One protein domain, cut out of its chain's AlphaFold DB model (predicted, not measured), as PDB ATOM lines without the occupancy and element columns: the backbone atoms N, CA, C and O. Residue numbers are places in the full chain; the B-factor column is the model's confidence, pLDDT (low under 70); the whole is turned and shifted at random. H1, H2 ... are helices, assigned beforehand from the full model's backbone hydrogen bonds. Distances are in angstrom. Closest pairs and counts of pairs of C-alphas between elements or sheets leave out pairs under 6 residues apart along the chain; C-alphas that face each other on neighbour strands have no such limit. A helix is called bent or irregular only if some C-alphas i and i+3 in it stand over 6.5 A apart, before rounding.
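AT A GLANCE: This is residues 78 to 165 of the 317 residues of an uncharacterized protein of Friedmanniomyces endolithicus (UniProt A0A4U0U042). A helical hairpin of H1 and H2 packs with two more helices: H3 crosses H2, and the longest helix, H4, crosses H1 with part of its length. Beyond H4, residues 158 to 165, with the short H5, stick out from this body as a small arm, and residues 114 to 119 stick out at the end of H2. The printed part has 88 residues with five named helices in the order H1, H2, H3, H4, H5 and no named strand, and its class is all helix. It is compact, with a radius of gyration of the C-alphas of 13.5 A, and spans 39 by 28 by 22 A.

HOW THE PARTS SIT: H1, residues 82 to 90, and H2, residues 102 to 115, form a hairpin. They touch, with the C-alphas of Thr 82 and Leu 109 closest at 5.7 A, and run opposite ways at a shallow tilt of 10 degrees. H3, residues 123 to 131, touches H2; the closest C-alphas are those of Ile 108 and Leu 129, 6.8 A apart. H2 and H3 run opposite ways at a steep tilt of 48 degrees. H3 is apart from H1. H4, residues 137 to 154, touches H1 with residues 143 to 150 alone; the closest C-alphas, those of Met 89 and Cys 146, are 6.1 A apart. H1 and H4 run opposite ways at a steep tilt of 64 degrees. H4 is apart from H2 and from H3. H5, residues 160 to 164, touches no helix. In H1, H2, H3 and H5 each O i to N i+4 pair is within hydrogen-bond range; in H4 13 of 14 are.

IN THESE COORDINATES: H1 begins at C-alpha 82, (-14.064, -46.257, 26.171), and measures 12.2 A from first to last C-alpha. H2 measures 19.7 A and ends at C-alpha 115, (-11.092, -56.716, 31.039). H3 measures 12.4 A. H4 measures 25.3 A; it is neither bent nor irregular, but only just: C-alphas 139 and 142 are 6.2 A apart. H5 measures 6.4 A and ends at C-alpha 164, (7.419, -33.736, 33.108).

THE WHOLE: The two C-alphas farthest apart are those of Ala 97 and Lys 164, 40.3 A. Without the stretches that stand free, the body has 74 residues and spans 30 by 24 by 20 A. The printed part has no cut. The link from H1 to H2, 11 residues, is long; that from H2 to H3 is short, and those from H3 to H4 and from H4 to H5 are tight. The mean pLDDT of the printed part is 80.9, and residues 91 to 97, 117 to 118 and 161 to 165 are under 70.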
ATOM      1  N   SER A  78      -5.100 -39.807  29.815       71.88
ATOM      2  CA  SER A  78      -5.716 -40.255  31.073       71.88
ATOM      3  C   SER A  78      -7.201 -39.917  31.190       71.88
ATOM      4  O   SER A  78      -7.905 -40.586  31.936       71.88
ATOM      5  N   GLU A  79      -7.671 -38.896  30.474       74.69
ATOM      6  CA  GLU A  79      -9.083 -38.507  30.447       74.69
ATOM      7  C   GLU A  79      -9.853 -39.258  29.347       74.69
ATOM      8  O   GLU A  79     -11.068 -39.113  29.209       74.69
ATOM      9  N   LEU A  80      -9.187 -40.109  28.559       81.31
ATOM     10  CA  LEU A  80      -9.877 -40.973  27.612       81.31
ATOM     11  C   LEU A  80     -10.563 -42.119  28.353       81.31
ATOM     12  O   LEU A  80      -9.962 -42.820  29.164       81.31
ATOM     13  N   LYS A  81     -11.832 -42.335  28.019       86.06
ATOM     14  CA  LYS A  81     -12.620 -43.510  28.398       86.06
ATOM     15  C   LYS A  81     -13.089 -44.207  27.133       86.06
ATOM     16  O   LYS A  81     -13.142 -43.588  26.073       86.06
ATOM     17  N   THR A  82     -13.506 -45.459  27.267       87.50
ATOM     18  CA  THR A  82     -14.064 -46.257  26.171       87.50
ATOM     19  C   THR A  82     -15.145 -45.498  25.391       87.50
ATOM     20  O   THR A  82     -15.083 -45.431  24.170       87.50
ATOM     21  N   GLU A  83     -16.084 -44.848  26.084       87.44
ATOM     22  CA  GLU A  83     -17.144 -44.054  25.444       87.44
ATOM     23  C   GLU A  83     -16.596 -42.848  24.661       87.44
ATOM     24  O   GLU A  83     -16.979 -42.623  23.516       87.44
ATOM     25  N   ARG A  84     -15.661 -42.090  25.248       87.12
ATOM     26  CA  ARG A  84     -15.047 -40.916  24.603       87.12
ATOM     27  C   ARG A  84     -14.234 -41.315  23.378       87.12
ATOM     28  O   ARG A  84     -14.313 -40.647  22.355       87.12
ATOM     29  N   MET A  85     -13.502 -42.425  23.467       88.50
ATOM     30  CA  MET A  85     -12.754 -42.971  22.338       88.50
ATOM     31  C   MET A  85     -13.690 -43.384  21.202       88.50
ATOM     32  O   MET A  85     -13.420 -43.071  20.049       88.50
ATOM     33  N   TYR A  86     -14.813 -44.038  21.521       89.12
ATOM     34  CA  TYR A  86     -15.823 -44.375  20.518       89.12
ATOM     35  C   TYR A  86     -16.335 -43.122  19.797       89.12
ATOM     36  O   TYR A  86     -16.374 -43.113  18.573       89.12
ATOM     37  N   LYS A  87     -16.669 -42.057  20.539       84.50
ATOM     38  CA  LYS A  87     -17.142 -40.789  19.959       84.50
ATOM     39  C   LYS A  87     -16.100 -40.135  19.047       84.50
ATOM     40  O   LYS A  87     -16.425 -39.818  17.914       84.50
ATOM     41  N   LEU A  88     -14.852 -40.008  19.508       83.19
ATOM     42  CA  LEU A  88     -13.747 -39.419  18.732       83.19
ATOM     43  C   LEU A  88     -13.480 -40.161  17.424       83.19
ATOM     44  O   LEU A  88     -13.158 -39.556  16.409       83.19
ATOM     45  N   MET A  89     -13.608 -41.484  17.460       84.62
ATOM     46  CA  MET A  89     -13.373 -42.341  16.306       84.62
ATOM     47  C   MET A  89     -14.616 -42.476  15.419       84.62
ATOM     48  O   MET A  89     -14.516 -42.924  14.287       84.62
ATOM     49  N   ALA A  90     -15.792 -42.076  15.906       81.44
ATOM     50  CA  ALA A  90     -16.999 -41.969  15.098       81.44
ATOM     51  C   ALA A  90     -17.066 -40.647  14.311       81.44
ATOM     52  O   ALA A  90     -17.887 -40.547  13.400       81.44
ATOM     53  N   CYS A  91     -16.231 -39.650  14.642       67.56
ATOM     54  CA  CYS A  91     -16.171 -38.373  13.931       67.56
ATOM     55  C   CYS A  91     -15.752 -38.591  12.471       67.56
ATOM     56  O   CYS A  91     -14.631 -39.015  12.185       67.56
ATOM     57  N   SER A  92     -16.669 -38.296  11.553       61.16
ATOM     58  CA  SER A  92     -16.463 -38.339  10.110       61.16
ATOM     59  C   SER A  92     -16.700 -36.941   9.555       61.16
ATOM     60  O   SER A  92     -17.773 -36.382   9.761       61.16
ATOM     61  N   GLU A  93     -15.718 -36.405   8.829       55.22
ATOM     62  CA  GLU A  93     -15.719 -35.030   8.306       55.22
ATOM     63  C   GLU A  93     -16.877 -34.723   7.331       55.22
ATOM     64  O   GLU A  93     -17.098 -33.571   6.967       55.22
ATOM     65  N   ARG A  94     -17.538 -35.747   6.760       52.28
ATOM     66  CA  ARG A  94     -18.358 -35.563   5.539       52.28
ATOM     67  C   ARG A  94     -19.579 -36.465   5.385       52.28
ATOM     68  O   ARG A  94     -20.205 -36.440   4.327       52.28
ATOM     69  N   SER A  95     -19.910 -37.309   6.360       52.38
ATOM     70  CA  SER A  95     -21.048 -38.216   6.198       52.38
ATOM     71  C   SER A  95     -21.678 -38.616   7.521       52.38
ATOM     72  O   SER A  95     -20.972 -39.030   8.436       52.38
ATOM     73  N   ASP A  96     -23.014 -38.612   7.546       58.56
ATOM     74  CA  ASP A  96     -23.842 -39.257   8.574       58.56
ATOM     75  C   ASP A  96     -23.622 -40.783   8.645       58.56
ATOM     76  O   ASP A  96     -24.135 -41.460   9.539       58.56
ATOM     77  N   ALA A  97     -22.875 -41.358   7.696       66.19
ATOM     78  CA  ALA A  97     -22.524 -42.766   7.697       66.19
ATOM     79  C   ALA A  97     -21.407 -43.065   8.705       66.19
ATOM     80  O   ALA A  97     -20.300 -42.525   8.642       66.19
ATOM     81  N   VAL A  98     -21.692 -44.014   9.596       74.50
ATOM     82  CA  VAL A  98     -20.723 -44.569  10.541       74.50
ATOM     83  C   VAL A  98     -19.536 -45.172   9.770       74.50
ATOM     84  O   VAL A  98     -19.755 -45.998   8.878       74.50
ATOM     85  N   PRO A  99     -18.277 -44.816  10.101       82.56
ATOM     86  CA  PRO A  99     -17.117 -45.368   9.411       82.56
ATOM     87  C   PRO A  99     -17.052 -46.901   9.482       82.56
ATOM     88  O   PRO A  99     -17.298 -47.504  10.526       82.56
ATOM     89  N   LEU A 100     -16.633 -47.551   8.391       84.06
ATOM     90  CA  LEU A 100     -16.614 -49.020   8.271       84.06
ATOM     91  C   LEU A 100     -15.742 -49.735   9.316       84.06
ATOM     92  O   LEU A 100     -15.909 -50.929   9.548       84.06
ATOM     93  N   TYR A 101     -14.784 -49.040   9.931       88.25
ATOM     94  CA  TYR A 101     -13.925 -49.604  10.975       88.25
ATOM     95  C   TYR A 101     -14.590 -49.626  12.362       88.25
ATOM     96  O   TYR A 101     -14.044 -50.223  13.292       88.25
ATOM     97  N   MET A 102     -15.756 -48.993  12.524       89.94
ATOM     98  CA  MET A 102     -16.383 -48.798  13.831       89.94
ATOM     99  C   MET A 102     -16.863 -50.089  14.484       89.94
ATOM    100  O   MET A 102     -16.815 -50.181  15.707       89.94
ATOM    101  N   GLU A 103     -17.255 -51.110  13.721       88.56
ATOM    102  CA  GLU A 103     -17.628 -52.414  14.291       88.56
ATOM    103  C   GLU A 103     -16.428 -53.079  14.988       88.56
ATOM    104  O   GLU A 103     -16.508 -53.522  16.138       88.56
ATOM    105  N   VAL A 104     -15.272 -53.074  14.317       91.06
ATOM    106  CA  VAL A 104     -14.014 -53.600  14.861       91.06
ATOM    107  C   VAL A 104     -13.582 -52.790  16.080       91.06
ATOM    108  O   VAL A 104     -13.212 -53.362  17.107       91.06
ATOM    109  N   LEU A 105     -13.686 -51.465  15.990       91.31
ATOM    110  CA  LEU A 105     -13.362 -50.554  17.077       91.31
ATOM    111  C   LEU A 105     -14.268 -50.770  18.294       91.31
ATOM    112  O   LEU A 105     -13.776 -50.881  19.414       91.31
ATOM    113  N   GLN A 106     -15.577 -50.912  18.090       91.44
ATOM    114  CA  GLN A 106     -16.540 -51.177  19.155       91.44
ATOM    115  C   GLN A 106     -16.254 -52.513  19.847       91.44
ATOM    116  O   GLN A 106     -16.349 -52.597  21.071       91.44
ATOM    117  N   ARG A 107     -15.860 -53.547  19.093       92.62
ATOM    118  CA  ARG A 107     -15.432 -54.833  19.660       92.62
ATOM    119  C   ARG A 107     -14.208 -54.675  20.568       92.62
ATOM    120  O   ARG A 107     -14.245 -55.158  21.698       92.62
ATOM    121  N   ILE A 108     -13.169 -53.971  20.109       93.31
ATOM    122  CA  ILE A 108     -11.951 -53.695  20.898       93.31
ATOM    123  C   ILE A 108     -12.309 -52.934  22.177       93.31
ATOM    124  O   ILE A 108     -11.947 -53.335  23.280       93.31
ATOM    125  N   LEU A 109     -13.084 -51.861  22.040       92.38
ATOM    126  CA  LEU A 109     -13.511 -51.015  23.145       92.38
ATOM    127  C   LEU A 109     -14.349 -51.774  24.186       92.38
ATOM    128  O   LEU A 109     -14.134 -51.610  25.388       92.38
ATOM    129  N   ARG A 110     -15.263 -52.651  23.749       90.94
ATOM    130  CA  ARG A 110     -16.024 -53.539  24.645       90.94
ATOM    131  C   ARG A 110     -15.110 -54.519  25.377       90.94
ATOM    132  O   ARG A 110     -15.261 -54.683  26.583       90.94
ATOM    133  N   GLN A 111     -14.151 -55.131  24.681       90.38
ATOM    134  CA  GLN A 111     -13.176 -56.032  25.299       90.38
ATOM    135  C   GLN A 111     -12.360 -55.311  26.383       90.38
ATOM    136  O   GLN A 111     -12.237 -55.822  27.495       90.38
ATOM    137  N   MET A 112     -11.876 -54.100  26.097       90.81
ATOM    138  CA  MET A 112     -11.156 -53.279  27.076       90.81
ATOM    139  C   MET A 112     -12.034 -52.891  28.273       90.81
ATOM    140  O   MET A 112     -11.555 -52.891  29.402       90.81
ATOM    141  N   ALA A 113     -13.321 -52.597  28.058       88.81
ATOM    142  CA  ALA A 113     -14.246 -52.275  29.145       88.81
ATOM    143  C   ALA A 113     -14.513 -53.472  30.077       88.81
ATOM    144  O   ALA A 113     -14.633 -53.286  31.285       88.81
ATOM    145  N   VAL A 114     -14.582 -54.694  29.533       87.00
ATOM    146  CA  VAL A 114     -14.790 -55.923  30.319       87.00
ATOM    147  C   VAL A 114     -13.525 -56.318  31.085       87.00
ATOM    148  O   VAL A 114     -13.597 -56.616  32.271       87.00
ATOM    149  N   LEU A 115     -12.362 -56.305  30.427       81.25
ATOM    150  CA  LEU A 115     -11.092 -56.716  31.039       81.25
ATOM    151  C   LEU A 115     -10.503 -55.651  31.979       81.25
ATOM    152  O   LEU A 115      -9.703 -55.966  32.858       81.25
ATOM    153  N   GLY A 116     -10.880 -54.388  31.783       70.06
ATOM    154  CA  GLY A 116     -10.289 -53.224  32.435       70.06
ATOM    155  C   GLY A 116     -11.075 -52.647  33.611       70.06
ATOM    156  O   GLY A 116     -10.777 -51.508  33.974       70.06
ATOM    157  N   GLN A 117     -12.039 -53.374  34.199       63.94
ATOM    158  CA  GLN A 117     -12.951 -52.848  35.238       63.94
ATOM    159  C   GLN A 117     -12.240 -52.097  36.387       63.94
ATOM    160  O   GLN A 117     -12.775 -51.092  36.843       63.94
ATOM    161  N   ASP A 118     -11.009 -52.481  36.754       64.88
ATOM    162  CA  ASP A 118     -10.207 -51.788  37.785       64.88
ATOM    163  C   ASP A 118      -9.035 -50.941  37.248       64.88
ATOM    164  O   ASP A 118      -8.435 -50.158  37.984       64.88
ATOM    165  N   ARG A 119      -8.650 -51.090  35.972       73.75
ATOM    166  CA  ARG A 119      -7.431 -50.460  35.411       73.75
ATOM    167  C   ARG A 119      -7.707 -49.204  34.586       73.75
ATOM    168  O   ARG A 119      -6.767 -48.451  34.299       73.75
ATOM    169  N   GLY A 120      -8.973 -48.974  34.235       78.12
ATOM    170  CA  GLY A 120      -9.400 -47.888  33.358       78.12
ATOM    171  C   GLY A 120      -8.923 -48.069  31.915       78.12
ATOM    172  O   GLY A 120      -8.208 -49.012  31.577       78.12
ATOM    173  N   PHE A 121      -9.320 -47.148  31.040       86.81
ATOM    174  CA  PHE A 121      -8.926 -47.177  29.633       86.81
ATOM    175  C   PHE A 121      -7.436 -46.820  29.468       86.81
ATOM    176  O   PHE A 121      -6.952 -45.835  30.030       86.81
ATOM    177  N   LYS A 122      -6.693 -47.615  28.687       87.12
ATOM    178  CA  LYS A 122      -5.269 -47.390  28.392       87.12
ATOM    179  C   LYS A 122      -5.059 -47.180  26.897       87.12
ATOM    180  O   LYS A 122      -5.148 -48.119  26.114       87.12
ATOM    181  N   TYR A 123      -4.701 -45.956  26.512       88.62
ATOM    182  CA  TYR A 123      -4.543 -45.599  25.100       88.62
ATOM    183  C   TYR A 123      -3.499 -46.450  24.356       88.62
ATOM    184  O   TYR A 123      -3.733 -46.874  23.231       88.62
ATOM    185  N   GLY A 124      -2.372 -46.772  25.000       88.56
ATOM    186  CA  GLY A 124      -1.344 -47.626  24.391       88.56
ATOM    187  C   GLY A 124      -1.822 -49.057  24.111       88.56
ATOM    188  O   GLY A 124      -1.487 -49.614  23.072       88.56
ATOM    189  N   GLU A 125      -2.639 -49.631  24.997       90.81
ATOM    190  CA  GLU A 125      -3.238 -50.959  24.798       90.81
ATOM    191  C   GLU A 125      -4.284 -50.928  23.678       90.81
ATOM    192  O   GLU A 125      -4.315 -51.821  22.836       90.81
ATOM    193  N   PHE A 126      -5.082 -49.857  23.612       92.50
ATOM    194  CA  PHE A 126      -6.008 -49.631  22.504       92.50
ATOM    195  C   PHE A 126      -5.285 -49.617  21.150       92.50
ATOM    196  O   PHE A 126      -5.704 -50.326  20.240       92.50
ATOM    197  N   LEU A 127      -4.176 -48.875  21.031       91.56
ATOM    198  CA  LEU A 127      -3.375 -48.843  19.801       91.56
ATOM    199  C   LEU A 127      -2.819 -50.228  19.441       91.56
ATOM    200  O   LEU A 127      -2.900 -50.629  18.286       91.56
ATOM    201  N   GLN A 128      -2.325 -50.994  20.422       91.94
ATOM    202  CA  GLN A 128      -1.829 -52.356  20.188       91.94
ATOM    203  C   GLN A 128      -2.923 -53.298  19.675       91.94
ATOM    204  O   GLN A 128      -2.690 -54.055  18.733       91.94
ATOM    205  N   LEU A 129      -4.116 -53.253  20.274       92.31
ATOM    206  CA  LEU A 129      -5.256 -54.062  19.837       92.31
ATOM    207  C   LEU A 129      -5.746 -53.649  18.445       92.31
ATOM    208  O   LEU A 129      -6.179 -54.499  17.672       92.31
ATOM    209  N   LEU A 130      -5.665 -52.358  18.122       91.50
ATOM    210  CA  LEU A 130      -6.053 -51.822  16.824       91.50
ATOM    211  C   LEU A 130      -5.058 -52.200  15.719       91.50
ATOM    212  O   LEU A 130      -5.491 -52.577  14.634       91.50
ATOM    213  N   ASP A 131      -3.755 -52.187  16.003       89.81
ATOM    214  CA  ASP A 131      -2.714 -52.660  15.077       89.81
ATOM    215  C   ASP A 131      -2.809 -54.174  14.821       89.81
ATOM    216  O   ASP A 131      -2.484 -54.653  13.735       89.81
ATOM    217  N   GLN A 132      -3.282 -54.937  15.811       90.62
ATOM    218  CA  GLN A 132      -3.547 -56.376  15.689       90.62
ATOM    219  C   GLN A 132      -4.899 -56.683  15.032       90.62
ATOM    220  O   GLN A 132      -5.182 -57.836  14.690       90.62
ATOM    221  N   ALA A 133      -5.758 -55.676  14.863       86.69
ATOM    222  CA  ALA A 133      -7.034 -55.847  14.207       86.69
ATOM    223  C   ALA A 133      -6.826 -55.880  12.691       86.69
ATOM    224  O   ALA A 133      -6.298 -54.949  12.089       86.69
ATOM    225  N   TRP A 134      -7.268 -56.969  12.066       83.56
ATOM    226  CA  TRP A 134      -7.141 -57.235  10.633       83.56
ATOM    227  C   TRP A 134      -8.102 -56.354   9.815       83.56
ATOM    228  O   TRP A 134      -9.032 -56.849   9.183       83.56
ATOM    229  N   LEU A 135      -7.923 -55.034   9.878       88.25
ATOM    230  CA  LEU A 135      -8.717 -54.051   9.143       88.25
ATOM    231  C   LEU A 135      -8.373 -54.106   7.654       88.25
ATOM    232  O   LEU A 135      -7.195 -54.165   7.290       88.25
ATOM    233  N   SER A 136      -9.388 -54.028   6.792       87.81
ATOM    234  CA  SER A 136      -9.180 -53.924   5.346       87.81
ATOM    235  C   SER A 136      -8.510 -52.595   4.975       87.81
ATOM    236  O   SER A 136      -8.581 -51.614   5.717       87.81
ATOM    237  N   THR A 137      -7.888 -52.517   3.798       84.75
ATOM    238  CA  THR A 137      -7.255 -51.278   3.305       84.75
ATOM    239  C   THR A 137      -8.229 -50.091   3.284       84.75
ATOM    240  O   THR A 137      -7.852 -48.967   3.619       84.75
ATOM    241  N   GLU A 138      -9.497 -50.344   2.952       82.88
ATOM    242  CA  GLU A 138     -10.565 -49.335   2.916       82.88
ATOM    243  C   GLU A 138     -10.973 -48.849   4.313       82.88
ATOM    244  O   GLU A 138     -11.339 -47.689   4.477       82.88
ATOM    245  N   GLN A 139     -10.852 -49.698   5.337       86.44
ATOM    246  CA  GLN A 139     -11.091 -49.330   6.735       86.44
ATOM    247  C   GLN A 139      -9.896 -48.593   7.355       86.44
ATOM    248  O   GLN A 139     -10.076 -47.668   8.146       86.44
ATOM    249  N   GLN A 140      -8.669 -48.984   6.999       86.56
ATOM    250  CA  GLN A 140      -7.449 -48.449   7.606       86.56
ATOM    251  C   GLN A 140      -7.227 -46.968   7.304       86.56
ATOM    252  O   GLN A 140      -6.804 -46.224   8.185       86.56
ATOM    253  N   ARG A 141      -7.482 -46.530   6.065       84.00
ATOM    254  CA  ARG A 141      -7.216 -45.148   5.645       84.00
ATOM    255  C   ARG A 141      -8.024 -44.107   6.441       84.00
ATOM    256  O   ARG A 141      -7.383 -43.229   7.019       84.00
ATOM    257  N   PRO A 142      -9.367 -44.183   6.520       81.88
ATOM    258  CA  PRO A 142     -10.147 -43.230   7.310       81.88
ATOM    259  C   PRO A 142      -9.852 -43.355   8.810       81.88
ATOM    260  O   PRO A 142      -9.721 -42.343   9.488       81.88
ATOM    261  N   MET A 143      -9.638 -44.572   9.320       87.69
ATOM    262  CA  MET A 143      -9.272 -44.790  10.723       87.69
ATOM    263  C   MET A 143      -7.958 -44.083  11.095       87.69
ATOM    264  O   MET A 143      -7.885 -43.395  12.113       87.69
ATOM    265  N   ARG A 144      -6.922 -44.209  10.253       86.81
ATOM    266  CA  ARG A 144      -5.617 -43.568  10.482       86.81
ATOM    267  C   ARG A 144      -5.696 -42.046  10.432       86.81
ATOM    268  O   ARG A 144      -4.955 -41.400  11.165       86.81
ATOM    269  N   LEU A 145      -6.568 -41.483   9.595       81.31
ATOM    270  CA  LEU A 145      -6.801 -40.040   9.555       81.31
ATOM    271  C   LEU A 145      -7.426 -39.548  10.868       81.31
ATOM    272  O   LEU A 145      -6.896 -38.623  11.478       81.31
ATOM    273  N   CYS A 146      -8.470 -40.226  11.358       82.50
ATOM    274  CA  CYS A 146      -9.082 -39.903  12.650       82.50
ATOM    275  C   CYS A 146      -8.066 -40.019  13.802       82.50
ATOM    276  O   CYS A 146      -7.953 -39.107  14.621       82.50
ATOM    277  N   LEU A 147      -7.250 -41.084  13.829       86.38
ATOM    278  CA  LEU A 147      -6.164 -41.212  14.812       86.38
ATOM    279  C   LEU A 147      -5.127 -40.097  14.697       86.38
ATOM    280  O   LEU A 147      -4.606 -39.651  15.713       86.38
ATOM    281  N   TYR A 148      -4.791 -39.663  13.484       83.88
ATOM    282  CA  TYR A 148      -3.826 -38.590  13.267       83.88
ATOM    283  C   TYR A 148      -4.321 -37.262  13.853       83.88
ATOM    284  O   TYR A 148      -3.588 -36.630  14.617       83.88
ATOM    285  N   LEU A 149      -5.573 -36.882  13.579       77.19
ATOM    286  CA  LEU A 149      -6.199 -35.693  14.171       77.19
ATOM    287  C   LEU A 149      -6.236 -35.797  15.699       77.19
ATOM    288  O   LEU A 149      -5.819 -34.878  16.408       77.19
ATOM    289  N   LEU A 150      -6.633 -36.961  16.217       81.12
ATOM    290  CA  LEU A 150      -6.639 -37.224  17.650       81.12
ATOM    291  C   LEU A 150      -5.231 -37.120  18.263       81.12
ATOM    292  O   LEU A 150      -5.056 -36.541  19.333       81.12
ATOM    293  N   HIS A 151      -4.202 -37.634  17.591       83.56
ATOM    294  CA  HIS A 151      -2.821 -37.529  18.055       83.56
ATOM    295  C   HIS A 151      -2.327 -36.086  18.114       83.56
ATOM    296  O   HIS A 151      -1.606 -35.754  19.054       83.56
ATOM    297  N   ILE A 152      -2.724 -35.222  17.177       75.00
ATOM    298  CA  ILE A 152      -2.405 -33.788  17.238       75.00
ATOM    299  C   ILE A 152      -3.035 -33.164  18.487       75.00
ATOM    300  O   ILE A 152      -2.337 -32.500  19.258       75.00
ATOM    301  N   LEU A 153      -4.317 -33.443  18.733       72.19
ATOM    302  CA  LEU A 153      -5.076 -32.921  19.878       72.19
ATOM    303  C   LEU A 153      -4.549 -33.424  21.230       72.19
ATOM    304  O   LEU A 153      -4.603 -32.710  22.231       72.19
ATOM    305  N   MET A 154      -4.015 -34.645  21.269       74.81
ATOM    306  CA  MET A 154      -3.412 -35.240  22.469       74.81
ATOM    307  C   MET A 154      -1.897 -35.021  22.573       74.81
ATOM    308  O   MET A 154      -1.294 -35.449  23.558       74.81
ATOM    309  N   ARG A 155      -1.266 -34.416  21.555       73.31
ATOM    310  CA  ARG A 155       0.199 -34.358  21.366       73.31
ATOM    311  C   ARG A 155       0.852 -35.721  21.613       73.31
ATOM    312  O   ARG A 155       1.789 -35.860  22.397       73.31
ATOM    313  N   TRP A 156       0.301 -36.743  20.967       76.31
ATOM    314  CA  TRP A 156       0.758 -38.120  21.076       76.31
ATOM    315  C   TRP A 156       1.760 -38.464  19.960       76.31
ATOM    316  O   TRP A 156       1.483 -38.172  18.796       76.31
ATOM    317  N   PRO A 157       2.884 -39.141  20.268       76.69
ATOM    318  CA  PRO A 157       3.337 -39.544  21.599       76.69
ATOM    319  C   PRO A 157       3.825 -38.343  22.434       76.69
ATOM    320  O   PRO A 157       4.412 -37.414  21.878       76.69
ATOM    321  N   PRO A 158       3.626 -38.361  23.765       72.50
ATOM    322  CA  PRO A 158       3.986 -37.239  24.625       72.50
ATOM    323  C   PRO A 158       5.497 -36.983  24.593       72.50
ATOM    324  O   PRO A 158       6.302 -37.908  24.734       72.50
ATOM    325  N   SER A 159       5.901 -35.718  24.455       73.44
ATOM    326  CA  SER A 159       7.314 -35.340  24.514       73.44
ATOM    327  C   SER A 159       7.880 -35.495  25.934       73.44
ATOM    328  O   SER A 159       7.152 -35.565  26.927       73.44
ATOM    329  N   LYS A 160       9.215 -35.465  26.077       73.25
ATOM    330  CA  LYS A 160       9.867 -35.440  27.405       73.25
ATOM    331  C   LYS A 160       9.400 -34.261  28.273       73.25
ATOM    332  O   LYS A 160       9.425 -34.376  29.495       73.25
ATOM    333  N   MET A 161       9.002 -33.141  27.662       67.75
ATOM    334  CA  MET A 161       8.424 -31.998  28.374       67.75
ATOM    335  C   MET A 161       6.994 -32.289  28.838       67.75
ATOM    336  O   MET A 161       6.681 -32.011  29.993       67.75
ATOM    337  N   ASP A 162       6.164 -32.909  27.998       64.31
ATOM    338  CA  ASP A 162       4.780 -33.273  28.350       64.31
ATOM    339  C   ASP A 162       4.738 -34.324  29.466       64.31
ATOM    340  O   ASP A 162       3.868 -34.306  30.334       64.31
ATOM    341  N   LEU A 163       5.727 -35.222  29.495       65.50
ATOM    342  CA  LEU A 163       5.871 -36.212  30.560       65.50
ATOM    343  C   LEU A 163       6.268 -35.600  31.913       65.50
ATOM    344  O   LEU A 163       5.929 -36.178  32.946       65.50
ATOM    345  N   LYS A 164       6.981 -34.465  31.905       64.62
ATOM    346  CA  LYS A 164       7.419 -33.736  33.108       64.62
ATOM    347  C   LYS A 164       6.398 -32.705  33.591       64.62
ATOM    348  O   LYS A 164       6.421 -32.332  34.759       64.62
ATOM    349  N   ASN A 165       5.536 -32.212  32.706       60.00
ATOM    350  CA  ASN A 165       4.576 -31.168  33.025       60.00
ATOM    351  C   ASN A 165       3.264 -31.779  33.540       60.00
ATOM    352  O   ASN A 165       2.311 -31.956  32.786       60.00
TER     353      ASN A 165